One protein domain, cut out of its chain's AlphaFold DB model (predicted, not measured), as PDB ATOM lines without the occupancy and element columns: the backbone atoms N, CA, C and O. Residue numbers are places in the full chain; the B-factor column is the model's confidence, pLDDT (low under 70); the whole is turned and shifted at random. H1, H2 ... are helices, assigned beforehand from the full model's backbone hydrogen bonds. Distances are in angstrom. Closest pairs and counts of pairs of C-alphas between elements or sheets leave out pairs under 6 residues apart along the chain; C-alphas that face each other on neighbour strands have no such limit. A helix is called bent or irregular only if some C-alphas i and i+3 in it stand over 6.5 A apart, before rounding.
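What this domain is: This is residues 617 to 731 of the 734 residues of the protein "Reverse transcriptase domain, Reverse transcriptase zinc-binding domain protein" of Artemisia annua (UniProt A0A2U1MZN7). The model is an elongated body with two helical ends and a tangle of loops between them: H1 and the long, kinked H2 with the stretch that joins them make one end, the short helices H3 to H6 make the other, and residues 660 to 688, which hold no named element, fill the middle. H5 and H6 fold back on each other at the far end, while the start of the printed part, residues 617 to 622, sticks out. The printed part has 115 residues with six named helices, in the order H1 to H6, and no named strand; the class is all helix, although under half of the residues, 50 of the 115, are in named elements. It is only just compact, close to loose, with a radius of gyration of the C-alphas of 15.7 A, and it spans 45 by 27 by 26 A.

How they stand to each other: H2, residues 644 to 659, is the longest helix; it has a kink of 46 degrees near residue 653 and is irregular, with the C-alphas of 655 and 658 7.6 A apart. It is apart from H1, residues 618 to 628, and from H3, residues 689 to 694. H4, residues 703 to 706, is the helix whose centre is nearest to the mean of the C-alphas, at 11.6 A, and it too is apart from H2. H5, residues 716 to 721, and H6, residues 723 to 729, touch only at the corner by their tight link; their closest C-alphas are those of Ala 719 and Ser 726, 4.5 A apart. Their lines stand at a shallow tilt of 30 degrees and run opposite ways. H1, H2, H3 and H4 touch no helix. Residues 707 to 708 make a short antiparallel pairing with residues 711 to 712. In H3 and H6 every O i to N i+4 pair is within hydrogen-bond range, against 6 of 7 in H1, 8 of 12 in H2 and 1 of 2 in H5; H4 is too short for such a pair.

Where its parts are: H2 measures 23.9 A from C-alpha 644 at (49.545, 49.395, 30.156) to C-alpha 659. H1 begins with C-alpha 618 at (42.658, 51.255, 47.818) and is 14.7 A long; it is neither bent nor irregular, but only just, as C-alphas 625 and 628 are 6.3 A apart. H3 measures 8.7 A, H4 5.7 A, H5 9.2 A and H6 10.2 A, and H6 ends with C-alpha 729 at (12.910, 27.842, 35.153).

The domain as a whole: The two C-alphas farthest apart, those of Phe 618 and Leu 720, are 45.9 A apart. The printed part has no cut. The links from H1 to H2, 15 residues, and from H2 to H3, 29 residues, are long. The mean pLDDT of the printed part is 76.6; 14 residues are under 70, among them 629 to 631, 643 to 645 and 729 to 731.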
ATOM      1  N   SER A 617      41.200  47.071  49.599       71.88
ATOM      2  CA  SER A 617      42.439  47.685  49.136       71.88
ATOM      3  C   SER A 617      42.147  48.891  48.250       71.88
ATOM      4  O   SER A 617      41.247  48.880  47.408       71.88
ATOM      5  N   PHE A 618      42.925  49.957  48.441       70.25
ATOM      6  CA  PHE A 618      42.658  51.255  47.818       70.25
ATOM      7  C   PHE A 618      42.661  51.196  46.281       70.25
ATOM      8  O   PHE A 618      41.877  51.882  45.633       70.25
ATOM      9  N   TRP A 619      43.498  50.338  45.686       75.81
ATOM     10  CA  TRP A 619      43.590  50.190  44.232       75.81
ATOM     11  C   TRP A 619      42.388  49.445  43.625       75.81
ATOM     12  O   TRP A 619      41.942  49.832  42.545       75.81
ATOM     13  N   VAL A 620      41.817  48.449  44.319       76.38
ATOM     14  CA  VAL A 620      40.566  47.788  43.901       76.38
ATOM     15  C   VAL A 620      39.406  48.773  44.004       76.38
ATOM     16  O   VAL A 620      38.719  48.997  43.008       76.38
ATOM     17  N   LYS A 621      39.245  49.444  45.156       74.38
ATOM     18  CA  LYS A 621      38.203  50.469  45.348       74.38
ATOM     19  C   LYS A 621      38.300  51.567  44.272       74.38
ATOM     20  O   LYS A 621      37.306  51.875  43.622       74.38
ATOM     21  N   TRP A 622      39.508  52.061  43.976       80.38
ATOM     22  CA  TRP A 622      39.735  53.044  42.908       80.38
ATOM     23  C   TRP A 622      39.368  52.534  41.503       80.38
ATOM     24  O   TRP A 622      38.768  53.289  40.736       80.38
ATOM     25  N   ILE A 623      39.690  51.278  41.157       78.50
ATOM     26  CA  ILE A 623      39.320  50.656  39.869       78.50
ATOM     27  C   ILE A 623      37.800  50.579  39.718       78.50
ATOM     28  O   ILE A 623      37.282  50.974  38.671       78.50
ATOM     29  N   HIS A 624      37.084  50.126  40.749       76.88
ATOM     30  CA  HIS A 624      35.622  50.039  40.713       76.88
ATOM     31  C   HIS A 624      34.989  51.420  40.466       76.88
ATOM     32  O   HIS A 624      34.219  51.579  39.517       76.88
ATOM     33  N   THR A 625      35.418  52.457  41.194       77.38
ATOM     34  CA  THR A 625      34.933  53.835  40.985       77.38
ATOM     35  C   THR A 625      35.321  54.423  39.616       77.38
ATOM     36  O   THR A 625      34.479  54.988  38.924       77.38
ATOM     37  N   HIS A 626      36.588  54.312  39.190       73.00
ATOM     38  CA  HIS A 626      37.125  55.094  38.059       73.00
ATOM     39  C   HIS A 626      37.207  54.346  36.722       73.00
ATOM     40  O   HIS A 626      37.362  54.988  35.677       73.00
ATOM     41  N   LYS A 627      37.179  53.006  36.725       72.56
ATOM     42  CA  LYS A 627      37.337  52.171  35.519       72.56
ATOM     43  C   LYS A 627      36.122  51.323  35.188       72.56
ATOM     44  O   LYS A 627      35.901  51.094  34.002       72.56
ATOM     45  N   PHE A 628      35.339  50.905  36.177       71.81
ATOM     46  CA  PHE A 628      34.124  50.132  35.922       71.81
ATOM     47  C   PHE A 628      32.885  50.988  35.699       71.81
ATOM     48  O   PHE A 628      32.130  50.663  34.788       71.81
ATOM     49  N   ARG A 629      32.691  52.089  36.444       62.84
ATOM     50  CA  ARG A 629      31.504  52.962  36.287       62.84
ATOM     51  C   ARG A 629      30.200  52.135  36.243       62.84
ATOM     52  O   ARG A 629      29.427  52.235  35.296       62.84
ATOM     53  N   CYS A 630      30.032  51.262  37.239       60.09
ATOM     54  CA  CYS A 630      28.903  50.331  37.390       60.09
ATOM     55  C   CYS A 630      28.777  49.202  36.334       60.09
ATOM     56  O   CYS A 630      27.717  48.592  36.235       60.09
ATOM     57  N   ARG A 631      29.838  48.871  35.580       67.56
ATOM     58  CA  ARG A 631      29.901  47.680  34.698       67.56
ATOM     59  C   ARG A 631      30.681  46.520  35.327       67.56
ATOM     60  O   ARG A 631      31.619  46.753  36.087       67.56
ATOM     61  N   SER A 632      30.384  45.280  34.928       73.81
ATOM     62  CA  SER A 632      31.227  44.121  35.267       73.81
ATOM     63  C   SER A 632      32.609  44.207  34.596       73.81
ATOM     64  O   SER A 632      32.748  44.710  33.476       73.81
ATOM     65  N   PHE A 633      33.642  43.644  35.238       80.81
ATOM     66  CA  PHE A 633      34.989  43.485  34.665       80.81
ATOM     67  C   PHE A 633      34.969  42.783  33.297       80.81
ATOM     68  O   PHE A 633      35.790  43.085  32.421       80.81
ATOM     69  N   TRP A 634      34.019  41.865  33.106       80.69
ATOM     70  CA  TRP A 634      33.870  41.069  31.893       80.69
ATOM     71  C   TRP A 634      33.384  41.883  30.681       80.69
ATOM     72  O   TRP A 634      33.770  41.552  29.563       80.69
ATOM     73  N   ASP A 635      32.657  42.986  30.894       75.44
ATOM     74  CA  ASP A 635      32.091  43.844  29.834       75.44
ATOM     75  C   ASP A 635      33.025  44.982  29.382       75.44
ATOM     76  O   ASP A 635      32.945  45.440  28.246       75.44
ATOM     77  N   VAL A 636      33.959  45.439  30.231       79.31
ATOM     78  CA  VAL A 636      34.754  46.658  29.958       79.31
ATOM     79  C   VAL A 636      35.401  46.634  28.557       79.31
ATOM     80  O   VAL A 636      36.221  45.745  28.296       79.31
ATOM     81  N   PRO A 637      35.101  47.602  27.667       74.94
ATOM     82  CA  PRO A 637      35.629  47.605  26.308       74.94
ATOM     83  C   PRO A 637      37.090  48.101  26.248       74.94
ATOM     84  O   PRO A 637      37.497  48.968  27.033       74.94
ATOM     85  N   PRO A 638      37.904  47.602  25.297       73.62
ATOM     86  CA  PRO A 638      39.312  47.967  25.175       73.62
ATOM     87  C   PRO A 638      39.525  49.352  24.521       73.62
ATOM     88  O   PRO A 638      39.950  49.459  23.375       73.62
ATOM     89  N   SER A 639      39.286  50.434  25.269       71.69
ATOM     90  CA  SER A 639      39.578  51.811  24.825       71.69
ATOM     91  C   SER A 639      41.074  52.056  24.535       71.69
ATOM     92  O   SER A 639      41.944  51.638  25.303       71.69
ATOM     93  N   GLY A 640      41.390  52.794  23.464       63.81
ATOM     94  CA  GLY A 640      42.773  53.070  23.048       63.81
ATOM     95  C   GLY A 640      43.629  53.747  24.129       63.81
ATOM     96  O   GLY A 640      44.717  53.257  24.457       63.81
ATOM     97  N   ASN A 641      43.112  54.814  24.752       65.69
ATOM     98  CA  ASN A 641      43.807  55.624  25.766       65.69
ATOM     99  C   ASN A 641      43.734  55.013  27.181       65.69
ATOM    100  O   ASN A 641      43.257  55.626  28.136       65.69
ATOM    101  N   MET A 642      44.242  53.786  27.329       71.00
ATOM    102  CA  MET A 642      44.353  53.094  28.617       71.00
ATOM    103  C   MET A 642      45.800  52.864  29.071       71.00
ATOM    104  O   MET A 642      46.727  52.760  28.265       71.00
ATOM    105  N   SER A 643      45.985  52.731  30.388       66.38
ATOM    106  CA  SER A 643      47.274  52.379  30.985       66.38
ATOM    107  C   SER A 643      47.682  50.942  30.637       66.38
ATOM    108  O   SER A 643      46.846  50.057  30.453       66.38
ATOM    109  N   TRP A 644      48.994  50.693  30.569       64.50
ATOM    110  CA  TRP A 644      49.545  49.395  30.156       64.50
ATOM    111  C   TRP A 644      49.069  48.225  31.036       64.50
ATOM    112  O   TRP A 644      48.715  47.174  30.508       64.50
ATOM    113  N   GLY A 645      48.986  48.427  32.357       66.31
ATOM    114  CA  GLY A 645      48.474  47.415  33.288       66.31
ATOM    115  C   GLY A 645      47.003  47.067  33.039       66.31
ATOM    116  O   GLY A 645      46.649  45.892  33.037       66.31
ATOM    117  N   TRP A 646      46.165  48.063  32.724       76.06
ATOM    118  CA  TRP A 646      44.764  47.831  32.352       76.06
ATOM    119  C   TRP A 646      44.655  47.034  31.051       76.06
ATOM    120  O   TRP A 646      43.928  46.046  30.981       76.06
ATOM    121  N   ARG A 647      45.472  47.391  30.051       79.38
ATOM    122  CA  ARG A 647      45.550  46.658  28.781       79.38
ATOM    123  C   ARG A 647      45.967  45.201  28.982       79.38
ATOM    124  O   ARG A 647      45.447  44.331  28.293       79.38
ATOM    125  N   LYS A 648      46.866  44.915  29.931       78.38
ATOM    126  CA  LYS A 648      47.293  43.542  30.238       78.38
ATOM    127  C   LYS A 648      46.265  42.736  31.036       78.38
ATOM    128  O   LYS A 648      46.066  41.574  30.698       78.38
ATOM    129  N   LEU A 649      45.558  43.346  31.991       80.62
ATOM    130  CA  LEU A 649      44.410  42.719  32.663       80.62
ATOM    131  C   LEU A 649      43.336  42.296  31.645       80.62
ATOM    132  O   LEU A 649      42.910  41.142  31.635       80.62
ATOM    133  N   LEU A 650      42.967  43.191  30.721       83.81
ATOM    134  CA  LEU A 650      41.982  42.900  29.673       83.81
ATOM    135  C   LEU A 650      42.478  41.890  28.619       83.81
ATOM    136  O   LEU A 650      41.672  41.137  28.086       83.81
ATOM    137  N   GLN A 651      43.786  41.818  28.342       83.81
ATOM    138  CA  GLN A 651      44.362  40.788  27.458       83.81
ATOM    139  C   GLN A 651      44.392  39.385  28.085       83.81
ATOM    140  O   GLN A 651      44.340  38.400  27.353       83.81
ATOM    141  N   VAL A 652      44.479  39.271  29.415       84.44
ATOM    142  CA  VAL A 652      44.408  37.973  30.115       84.44
ATOM    143  C   VAL A 652      42.956  37.537  30.341       84.44
ATOM    144  O   VAL A 652      42.679  36.342  30.306       84.44
ATOM    145  N   ARG A 653      42.016  38.487  30.468       85.38
ATOM    146  CA  ARG A 653      40.568  38.267  30.652       85.38
ATOM    147  C   ARG A 653      39.970  37.076  29.868       85.38
ATOM    148  O   ARG A 653      39.376  36.223  30.526       85.38
ATOM    149  N   PRO A 654      40.121  36.947  28.529       84.56
ATOM    150  CA  PRO A 654      39.547  35.815  27.792       84.56
ATOM    151  C   PRO A 654      40.203  34.469  28.130       84.56
ATOM    152  O   PRO A 654      39.503  33.466  28.187       84.56
ATOM    153  N   LYS A 655      41.513  34.436  28.429       84.88
ATOM    154  CA  LYS A 655      42.220  33.203  28.825       84.88
ATOM    155  C   LYS A 655      41.756  32.651  30.178       84.88
ATOM    156  O   LYS A 655      41.985  31.480  30.449       84.88
ATOM    157  N   VAL A 656      41.158  33.489  31.033       86.06
ATOM    158  CA  VAL A 656      40.760  33.100  32.396       86.06
ATOM    159  C   VAL A 656      39.248  33.002  32.611       86.06
ATOM    160  O   VAL A 656      38.837  32.373  33.579       86.06
ATOM    161  N   ARG A 657      38.408  33.587  31.739       83.31
ATOM    162  CA  ARG A 657      36.950  33.740  31.952       83.31
ATOM    163  C   ARG A 657      36.217  32.441  32.315       83.31
ATOM    164  O   ARG A 657      35.266  32.506  33.093       83.31
ATOM    165  N   SER A 658      36.646  31.313  31.750       82.06
ATOM    166  CA  SER A 658      36.091  29.966  31.947       82.06
ATOM    167  C   SER A 658      36.309  29.398  33.354       82.06
ATOM    168  O   SER A 658      35.482  28.624  33.828       82.06
ATOM    169  N   TYR A 659      37.387  29.800  34.034       83.69
ATOM    170  CA  TYR A 659      37.758  29.313  35.368       83.69
ATOM    171  C   TYR A 659      37.160  30.154  36.513       83.69
ATOM    172  O   TYR A 659      37.369  29.834  37.679       83.69
ATOM    173  N   PHE A 660      36.430  31.233  36.203       83.06
ATOM    174  CA  PHE A 660      35.808  32.119  37.192       83.06
ATOM    175  C   PHE A 660      34.293  31.917  37.237       83.06
ATOM    176  O   PHE A 660      33.575  32.351  36.330       83.06
ATOM    177  N   TRP A 661      33.838  31.302  38.328       81.06
ATOM    178  CA  TRP A 661      32.437  31.035  38.645       81.06
ATOM    179  C   TRP A 661      32.063  31.693  39.978       81.06
ATOM    180  O   TRP A 661      32.886  31.783  40.888       81.06
ATOM    181  N   TYR A 662      30.818  32.143  40.076       78.31
ATOM    182  CA  TYR A 662      30.195  32.710  41.262       78.31
ATOM    183  C   TYR A 662      29.257  31.676  41.879       78.31
ATOM    184  O   TYR A 662      28.397  31.129  41.191       78.31
ATOM    185  N   HIS A 663      29.397  31.446  43.183       75.50
ATOM    186  CA  HIS A 663      28.373  30.763  43.966       75.50
ATOM    187  C   HIS A 663      27.270  31.774  44.300       75.50
ATOM    188  O   HIS A 663      27.577  32.875  44.754       75.50
ATOM    189  N   ILE A 664      26.008  31.424  44.050       70.81
ATOM    190  CA  ILE A 664      24.908  32.402  44.000       70.81
ATOM    191  C   ILE A 664      24.566  32.937  45.394       70.81
ATOM    192  O   ILE A 664      24.485  34.153  45.576       70.81
ATOM    193  N   GLY A 665      24.432  32.040  46.377       74.62
ATOM    194  CA  GLY A 665      24.146  32.404  47.765       74.62
ATOM    195  C   GLY A 665      22.906  33.292  47.869       74.62
ATOM    196  O   GLY A 665      21.850  32.953  47.354       74.62
ATOM    197  N   ASP A 666      23.050  34.467  48.480       71.06
ATOM    198  CA  ASP A 666      21.944  35.410  48.678       71.06
ATOM    199  C   ASP A 666      21.557  36.237  47.434       71.06
ATOM    200  O   ASP A 666      20.731  37.146  47.536       71.06
ATOM    201  N   GLY A 667      22.200  35.991  46.286       72.00
ATOM    202  CA  GLY A 667      21.961  36.680  45.017       72.00
ATOM    203  C   GLY A 667      22.375  38.159  44.975       72.00
ATOM    204  O   GLY A 667      22.323  38.757  43.900       72.00
ATOM    205  N   LYS A 668      22.825  38.771  46.084       74.81
ATOM    206  CA  LYS A 668      23.104  40.225  46.175       74.81
ATOM    207  C   LYS A 668      24.459  40.641  45.596       74.81
ATOM    208  O   LYS A 668      24.739  41.843  45.511       74.81
ATOM    209  N   SER A 669      25.302  39.677  45.227       70.56
ATOM    210  CA  SER A 669      26.692  39.877  44.785       70.56
ATOM    211  C   SER A 669      26.979  39.442  43.340       70.56
ATOM    212  O   SER A 669      28.083  39.681  42.854       70.56
ATOM    213  N   VAL A 670      25.999  38.849  42.647       78.62
ATOM    214  CA  VAL A 670      26.141  38.265  41.300       78.62
ATOM    215  C   VAL A 670      25.310  39.056  40.294       78.62
ATOM    216  O   VAL A 670      24.098  39.175  40.478       78.62
ATOM    217  N   LEU A 671      25.926  39.569  39.222       80.94
ATOM    218  CA  LEU A 671      25.208  40.235  38.127       80.94
ATOM    219  C   LEU A 671      24.633  39.186  37.172       80.94
ATOM    220  O   LEU A 671      25.389  38.462  36.517       80.94
ATOM    221  N   ILE A 672      23.302  39.126  37.065       80.81
ATOM    222  CA  ILE A 672      22.595  38.025  36.391       80.81
ATOM    223  C   ILE A 672      23.009  37.881  34.916       80.81
ATOM    224  O   ILE A 672      23.244  36.768  34.442       80.81
ATOM    225  N   TRP A 673      23.189  39.008  34.218       83.75
ATOM    226  CA  TRP A 673      23.517  39.052  32.790       83.75
ATOM    227  C   TRP A 673      24.994  38.777  32.469       83.75
ATOM    228  O   TRP A 673      25.281  38.256  31.394       83.75
ATOM    229  N   PHE A 674      25.929  39.142  33.358       77.75
ATOM    230  CA  PHE A 674      27.367  39.258  33.042       77.75
ATOM    231  C   PHE A 674      28.271  38.198  33.690       77.75
ATOM    232  O   PHE A 674      29.337  37.870  33.146       77.75
ATOM    233  N   ASP A 675      27.898  37.689  34.863       80.50
ATOM    234  CA  ASP A 675      28.739  36.774  35.633       80.50
ATOM    235  C   ASP A 675      28.451  35.305  35.276       80.50
ATOM    236  O   ASP A 675      27.461  34.988  34.622       80.50
ATOM    237  N   ARG A 676      29.377  34.392  35.619       79.62
ATOM    238  CA  ARG A 676      29.171  32.945  35.411       79.62
ATOM    239  C   ARG A 676      28.729  32.333  36.727       79.62
ATOM    240  O   ARG A 676      29.520  32.331  37.659       79.62
ATOM    241  N   TRP A 677      27.495  31.856  36.789       80.81
ATOM    242  CA  TRP A 677      26.853  31.303  37.986       80.81
ATOM    243  C   TRP A 677      26.143  29.962  37.734       80.81
ATOM    244  O   TRP A 677      25.890  29.212  38.670       80.81
ATOM    245  N   CYS A 678      25.892  29.609  36.472       75.38
ATOM    246  CA  CYS A 678      25.419  28.294  36.034       75.38
ATOM    247  C   CYS A 678      26.091  27.873  34.711       75.38
ATOM    248  O   CYS A 678      26.734  28.686  34.041       75.38
ATOM    249  N   VAL A 679      25.909  26.616  34.291       72.88
ATOM    250  CA  VAL A 679      26.448  26.074  33.019       72.88
ATOM    251  C   VAL A 679      26.022  26.905  31.797       72.88
ATOM    252  O   VAL A 679      26.764  27.016  30.825       72.88
ATOM    253  N   HIS A 680      24.861  27.550  31.888       74.38
ATOM    254  CA  HIS A 680      24.199  28.322  30.838       74.38
ATOM    255  C   HIS A 680      24.423  29.847  30.933       74.38
ATOM    256  O   HIS A 680      23.662  30.626  30.368       74.38
ATOM    257  N   SER A 681      25.456  30.284  31.658       73.38
ATOM    258  CA  SER A 681      25.772  31.704  31.889       73.38
ATOM    259  C   SER A 681      27.146  32.094  31.305       73.38
ATOM    260  O   SER A 681      27.994  31.215  31.108       73.38
ATOM    261  N   PRO A 682      27.426  33.388  31.037       80.06
ATOM    262  CA  PRO A 682      26.593  34.568  31.285       80.06
ATOM    263  C   PRO A 682      25.398  34.640  30.325       80.06
ATOM    264  O   PRO A 682      25.531  34.327  29.146       80.06
ATOM    265  N   LEU A 683      24.228  35.065  30.815       80.12
ATOM    266  CA  LEU A 683      23.004  35.054  29.998       80.12
ATOM    267  C   LEU A 683      23.098  35.983  28.774       80.12
ATOM    268  O   LEU A 683      22.459  35.725  27.757       80.12
ATOM    269  N   LEU A 684      23.928  37.029  28.844       80.62
ATOM    270  CA  LEU A 684      24.175  37.963  27.742       80.62
ATOM    271  C   LEU A 684      24.809  37.311  26.495       80.62
ATOM    272  O   LEU A 684      24.686  37.865  25.406       80.62
ATOM    273  N   ASP A 685      25.420  36.125  26.615       80.06
ATOM    274  CA  ASP A 685      25.878  35.341  25.455       80.06
ATOM    275  C   ASP A 685      24.681  34.760  24.647       80.06
ATOM    276  O   ASP A 685      24.867  34.265  23.534       80.06
ATOM    277  N   HIS A 686      23.448  34.834  25.181       80.94
ATOM    278  CA  HIS A 686      22.240  34.196  24.633       80.94
ATOM    279  C   HIS A 686      21.029  35.127  24.410       80.94
ATOM    280  O   HIS A 686      20.203  34.821  23.549       80.94
ATOM    281  N   ILE A 687      20.906  36.253  25.128       82.75
ATOM    282  CA  ILE A 687      19.818  37.242  24.955       82.75
ATOM    283  C   ILE A 687      20.359  38.627  24.569       82.75
ATOM    284  O   ILE A 687      21.420  39.045  25.027       82.75
ATOM    285  N   THR A 688      19.632  39.373  23.725       83.69
ATOM    286  CA  THR A 688      20.080  40.708  23.297       83.69
ATOM    287  C   THR A 688      19.774  41.782  24.345       83.69
ATOM    288  O   THR A 688      18.715  41.780  24.969       83.69
ATOM    289  N   VAL A 689      20.657  42.781  24.468       81.56
ATOM    290  CA  VAL A 689      20.459  43.964  25.335       81.56
ATOM    291  C   VAL A 689      19.136  44.690  25.042       81.56
ATOM    292  O   VAL A 689      18.510  45.224  25.955       81.56
ATOM    293  N   ARG A 690      18.674  44.684  23.779       81.75
ATOM    294  CA  ARG A 690      17.371  45.265  23.418       81.75
ATOM    295  C   ARG A 690      16.221  44.494  24.056       81.75
ATOM    296  O   ARG A 690      15.294  45.125  24.547       81.75
ATOM    297  N   ASP A 691      16.285  43.170  24.094       82.38
ATOM    298  CA  ASP A 691      15.220  42.353  24.676       82.38
ATOM    299  C   ASP A 691      15.221  42.423  26.208       82.38
ATOM    300  O   ASP A 691      14.151  42.612  26.780       82.38
ATOM    301  N   ILE A 692      16.399  42.455  26.853       83.75
ATOM    302  CA  ILE A 692      16.536  42.778  28.291       83.75
ATOM    303  C   ILE A 692      15.809  44.100  28.612       83.75
ATOM    304  O   ILE A 692      14.930  44.131  29.470       83.75
ATOM    305  N   SER A 693      16.106  45.173  27.864       82.94
ATOM    306  CA  SER A 693      15.498  46.495  28.096       82.94
ATOM    307  C   SER A 693      13.988  46.563  27.817       82.94
ATOM    308  O   SER A 693      13.293  47.369  28.429       82.94
ATOM    309  N   ARG A 694      13.458  45.712  26.924       83.00
ATOM    310  CA  ARG A 694      12.014  45.612  26.628       83.00
ATOM    311  C   ARG A 694      11.227  44.942  27.750       83.00
ATOM    312  O   ARG A 694      10.056  45.250  27.918       83.00
ATOM    313  N   ALA A 695      11.868  44.057  28.510       82.00
ATOM    314  CA  ALA A 695      11.305  43.439  29.708       82.00
ATOM    315  C   ALA A 695      11.556  44.269  30.986       82.00
ATOM    316  O   ALA A 695      11.453  43.744  32.088       82.00
ATOM    317  N   CYS A 696      11.893  45.558  30.840       82.00
ATOM    318  CA  CYS A 696      12.131  46.513  31.929       82.00
ATOM    319  C   CYS A 696      13.295  46.178  32.887       82.00
ATOM    320  O   CYS A 696      13.418  46.819  33.930       82.00
ATOM    321  N   PHE A 697      14.184  45.249  32.523       85.31
ATOM    322  CA  PHE A 697      15.396  44.943  33.290       85.31
ATOM    323  C   PHE A 697      16.553  45.897  32.953       85.31
ATOM    324  O   PHE A 697      16.718  46.335  31.809       85.31
ATOM    325  N   SER A 698      17.408  46.173  33.938       80.94
ATOM    326  CA  SER A 698      18.665  46.899  33.759       80.94
ATOM    327  C   SER A 698      19.846  45.942  33.596       80.94
ATOM    328  O   SER A 698      19.929  44.869  34.192       80.94
ATOM    329  N   MET A 699      20.861  46.384  32.850       76.88
ATOM    330  CA  MET A 699      22.145  45.681  32.754       76.88
ATOM    331  C   MET A 699      22.881  45.585  34.106       76.88
ATOM    332  O   MET A 699      23.813  44.796  34.236       76.88
ATOM    333  N   SER A 700      22.494  46.390  35.101       76.50
ATOM    334  CA  SER A 700      23.038  46.355  36.466       76.50
ATOM    335  C   SER A 700      22.359  45.346  37.398       76.50
ATOM    336  O   SER A 700      22.788  45.243  38.546       76.50
ATOM    337  N   ASP A 701      21.309  44.657  36.943       82.75
ATOM    338  CA  ASP A 701      20.495  43.801  37.807       82.75
ATOM    339  C   ASP A 701      21.276  42.588  38.317       82.75
ATOM    340  O   ASP A 701      22.111  41.977  37.631       82.75
ATOM    341  N   LYS A 702      20.986  42.235  39.562       83.62
ATOM    342  CA  LYS A 702      21.546  41.082  40.251       83.62
ATOM    343  C   LYS A 702      20.577  39.914  40.193       83.62
ATOM    344  O   LYS A 702      19.392  40.080  39.919       83.62
ATOM    345  N   VAL A 703      21.070  38.725  40.529       80.25
ATOM    346  CA  VAL A 703      20.229  37.517  40.605       80.25
ATOM    347  C   VAL A 703      19.037  37.720  41.553       80.25
ATOM    348  O   VAL A 703      17.930  37.331  41.207       80.25
ATOM    349  N   VAL A 704      19.229  38.400  42.691       81.44
ATOM    350  CA  VAL A 704      18.141  38.705  43.644       81.44
ATOM    351  C   VAL A 704      17.066  39.653  43.090       81.44
ATOM    352  O   VAL A 704      15.901  39.520  43.453       81.44
ATOM    353  N   ASP A 705      17.422  40.582  42.199       82.12
ATOM    354  CA  ASP A 705      16.501  41.619  41.710       82.12
ATOM    355  C   ASP A 705      15.476  41.039  40.705       82.12
ATOM    356  O   ASP A 705      14.375  41.566  40.542       82.12
ATOM    357  N   VAL A 706      15.819  39.910  40.069       80.31
ATOM    358  CA  VAL A 706      15.024  39.214  39.034       80.31
ATOM    359  C   VAL A 706      14.244  38.011  39.608       80.31
ATOM    360  O   VAL A 706      13.684  37.207  38.863       80.31
ATOM    361  N   LEU A 707      14.150  37.894  40.937       78.25
ATOM    362  CA  LEU A 707      13.404  36.837  41.632       78.25
ATOM    363  C   LEU A 707      12.213  37.402  42.425       78.25
ATOM    364  O   LEU A 707      12.313  38.472  43.021       78.25
ATOM    365  N   ASP A 708      11.102  36.662  42.475       74.00
ATOM    366  CA  ASP A 708      10.048  36.773  43.500       74.00
ATOM    367  C   ASP A 708       9.845  35.406  44.150       74.00
ATOM    368  O   ASP A 708       9.592  34.431  43.448       74.00
ATOM    369  N   ASN A 709       9.908  35.321  45.481       67.88
ATOM    370  CA  ASN A 709       9.533  34.125  46.252       67.88
ATOM    371  C   ASN A 709      10.120  32.783  45.731       67.88
ATOM    372  O   ASN A 709       9.460  31.750  45.794       67.88
ATOM    373  N   GLY A 710      11.352  32.799  45.198       68.56
ATOM    374  CA  GLY A 710      12.028  31.625  44.614       68.56
ATOM    375  C   GLY A 710      11.770  31.384  43.116       68.56
ATOM    376  O   GLY A 710      12.303  30.432  42.554       68.56
ATOM    377  N   THR A 711      10.993  32.247  42.456       72.94
ATOM    378  CA  THR A 711      10.622  32.166  41.030       72.94
ATOM    379  C   THR A 711      11.214  33.312  40.209       72.94
ATOM    380  O   THR A 711      11.408  34.417  40.714       72.94
ATOM    381  N   TRP A 712      11.513  33.060  38.931       80.88
ATOM    382  CA  TRP A 712      12.126  34.037  38.024       80.88
ATOM    383  C   TRP A 712      11.098  34.990  37.391       80.88
ATOM    384  O   TRP A 712      10.096  34.548  36.836       80.88
ATOM    385  N   LYS A 713      11.388  36.297  37.399       80.00
ATOM    386  CA  LYS A 713      10.501  37.384  36.930       80.00
ATOM    387  C   LYS A 713      10.479  37.627  35.412       80.00
ATOM    388  O   LYS A 713       9.890  38.608  34.964       80.00
ATOM    389  N   TRP A 714      11.155  36.813  34.600       80.81
ATOM    390  CA  TRP A 714      11.250  37.066  33.156       80.81
ATOM    391  C   TRP A 714       9.951  36.743  32.388       80.81
ATOM    392  O   TRP A 714       9.199  35.858  32.801       80.81
ATOM    393  N   PRO A 715       9.687  37.401  31.240       80.06
ATOM    394  CA  PRO A 715       8.527  37.097  30.407       80.06
ATOM    395  C   PRO A 715       8.485  35.626  29.983       80.06
ATOM    396  O   PRO A 715       9.478  35.084  29.497       80.06
ATOM    397  N   MET A 716       7.313  34.991  30.079       70.31
ATOM    398  CA  MET A 716       7.137  33.577  29.711       70.31
ATOM    399  C   MET A 716       7.471  33.305  28.229       70.31
ATOM    400  O   MET A 716       7.967  32.234  27.882       70.31
ATOM    401  N   GLU A 717       7.313  34.315  27.365       73.94
ATOM    402  CA  GLU A 717       7.761  34.311  25.965       73.94
ATOM    403  C   GLU A 717       9.257  33.994  25.794       73.94
ATOM    404  O   GLU A 717       9.657  33.420  24.780       73.94
ATOM    405  N   TRP A 718      10.106  34.346  26.767       80.25
ATOM    406  CA  TRP A 718      11.541  34.069  26.693       80.25
ATOM    407  C   TRP A 718      11.845  32.578  26.818       80.25
ATOM    408  O   TRP A 718      12.778  32.120  26.171       80.25
ATOM    409  N   ALA A 719      11.045  31.804  27.559       71.12
ATOM    410  CA  ALA A 719      11.206  30.349  27.618       71.12
ATOM    411  C   ALA A 719      10.896  29.673  26.267       71.12
ATOM    412  O   ALA A 719      11.473  28.631  25.958       71.12
ATOM    413  N   LEU A 720      10.037  30.292  25.443       71.94
ATOM    414  CA  LEU A 720       9.718  29.849  24.080       71.94
ATOM    415  C   LEU A 720      10.753  30.333  23.048       71.94
ATOM    416  O   LEU A 720      11.153  29.570  22.172       71.94
ATOM    417  N   ARG A 721      11.207  31.593  23.140       76.56
ATOM    418  CA  ARG A 721      12.194  32.181  22.209       76.56
ATOM    419  C   ARG A 721      13.630  31.712  22.472       76.56
ATOM    420  O   ARG A 721      14.419  31.615  21.536       76.56
ATOM    421  N   TYR A 722      13.974  31.451  23.726       79.94
ATOM    422  CA  TYR A 722      15.318  31.107  24.179       79.94
ATOM    423  C   TYR A 722      15.242  29.846  25.064       79.94
ATOM    424  O   TYR A 722      15.042  29.966  26.274       79.94
ATOM    425  N   PRO A 723      15.451  28.632  24.510       73.69
ATOM    426  CA  PRO A 723      15.292  27.363  25.245       73.69
ATOM    427  C   PRO A 723      16.084  27.278  26.560       73.69
ATOM    428  O   PRO A 723      15.687  26.609  27.509       73.69
ATOM    429  N   LEU A 724      17.184  28.024  26.638       75.56
ATOM    430  CA  LEU A 724      18.019  28.202  27.820       75.56
ATOM    431  C   LEU A 724      17.250  28.741  29.044       75.56
ATOM    432  O   LEU A 724      17.505  28.305  30.162       75.56
ATOM    433  N   PHE A 725      16.270  29.627  28.847       74.69
ATOM    434  CA  PHE A 725      15.427  30.151  29.928       74.69
ATOM    435  C   PHE A 725      14.374  29.134  30.392       74.69
ATOM    436  O   PHE A 725      14.010  29.141  31.565       74.69
ATOM    437  N   SER A 726      13.956  28.203  29.525       68.38
ATOM    438  CA  SER A 726      13.140  27.048  29.934       68.38
ATOM    439  C   SER A 726      13.917  26.130  30.888       68.38
ATOM    440  O   SER A 726      13.399  25.742  31.929       68.38
ATOM    441  N   ILE A 727      15.205  25.875  30.615       70.81
ATOM    442  CA  ILE A 727      16.080  25.108  31.523       70.81
ATOM    443  C   ILE A 727      16.260  25.838  32.866       70.81
ATOM    444  O   ILE A 727      16.201  25.215  33.926       70.81
ATOM    445  N   LEU A 728      16.446  27.163  32.844       70.94
ATOM    446  CA  LEU A 728      16.625  27.957  34.065       70.94
ATOM    447  C   LEU A 728      15.360  28.050  34.936       70.94
ATOM    448  O   LEU A 728      15.495  28.190  36.149       70.94
ATOM    449  N   LEU A 729      14.154  27.914  34.372       65.62
ATOM    450  CA  LEU A 729      12.910  27.842  35.153       65.62
ATOM    451  C   LEU A 729      12.856  26.620  36.090       65.62
ATOM    452  O   LEU A 729      12.211  26.695  37.132       65.62
ATOM    453  N   PHE A 730      13.561  25.530  35.765       59.22
ATOM    454  CA  PHE A 730      13.695  24.356  36.642       59.22
ATOM    455  C   PHE A 730      14.882  24.453  37.618       59.22
ATOM    456  O   PHE A 730      14.969  23.667  38.561       59.22
ATOM    457  N   LEU A 731      15.782  25.426  37.436       62.62
ATOM    458  CA  LEU A 731      16.841  25.750  38.395       62.62
ATOM    459  C   LEU A 731      16.279  26.649  39.503       62.62
ATOM    460  O   LEU A 731      16.521  27.857  39.542       62.62
TER     461      LEU A 731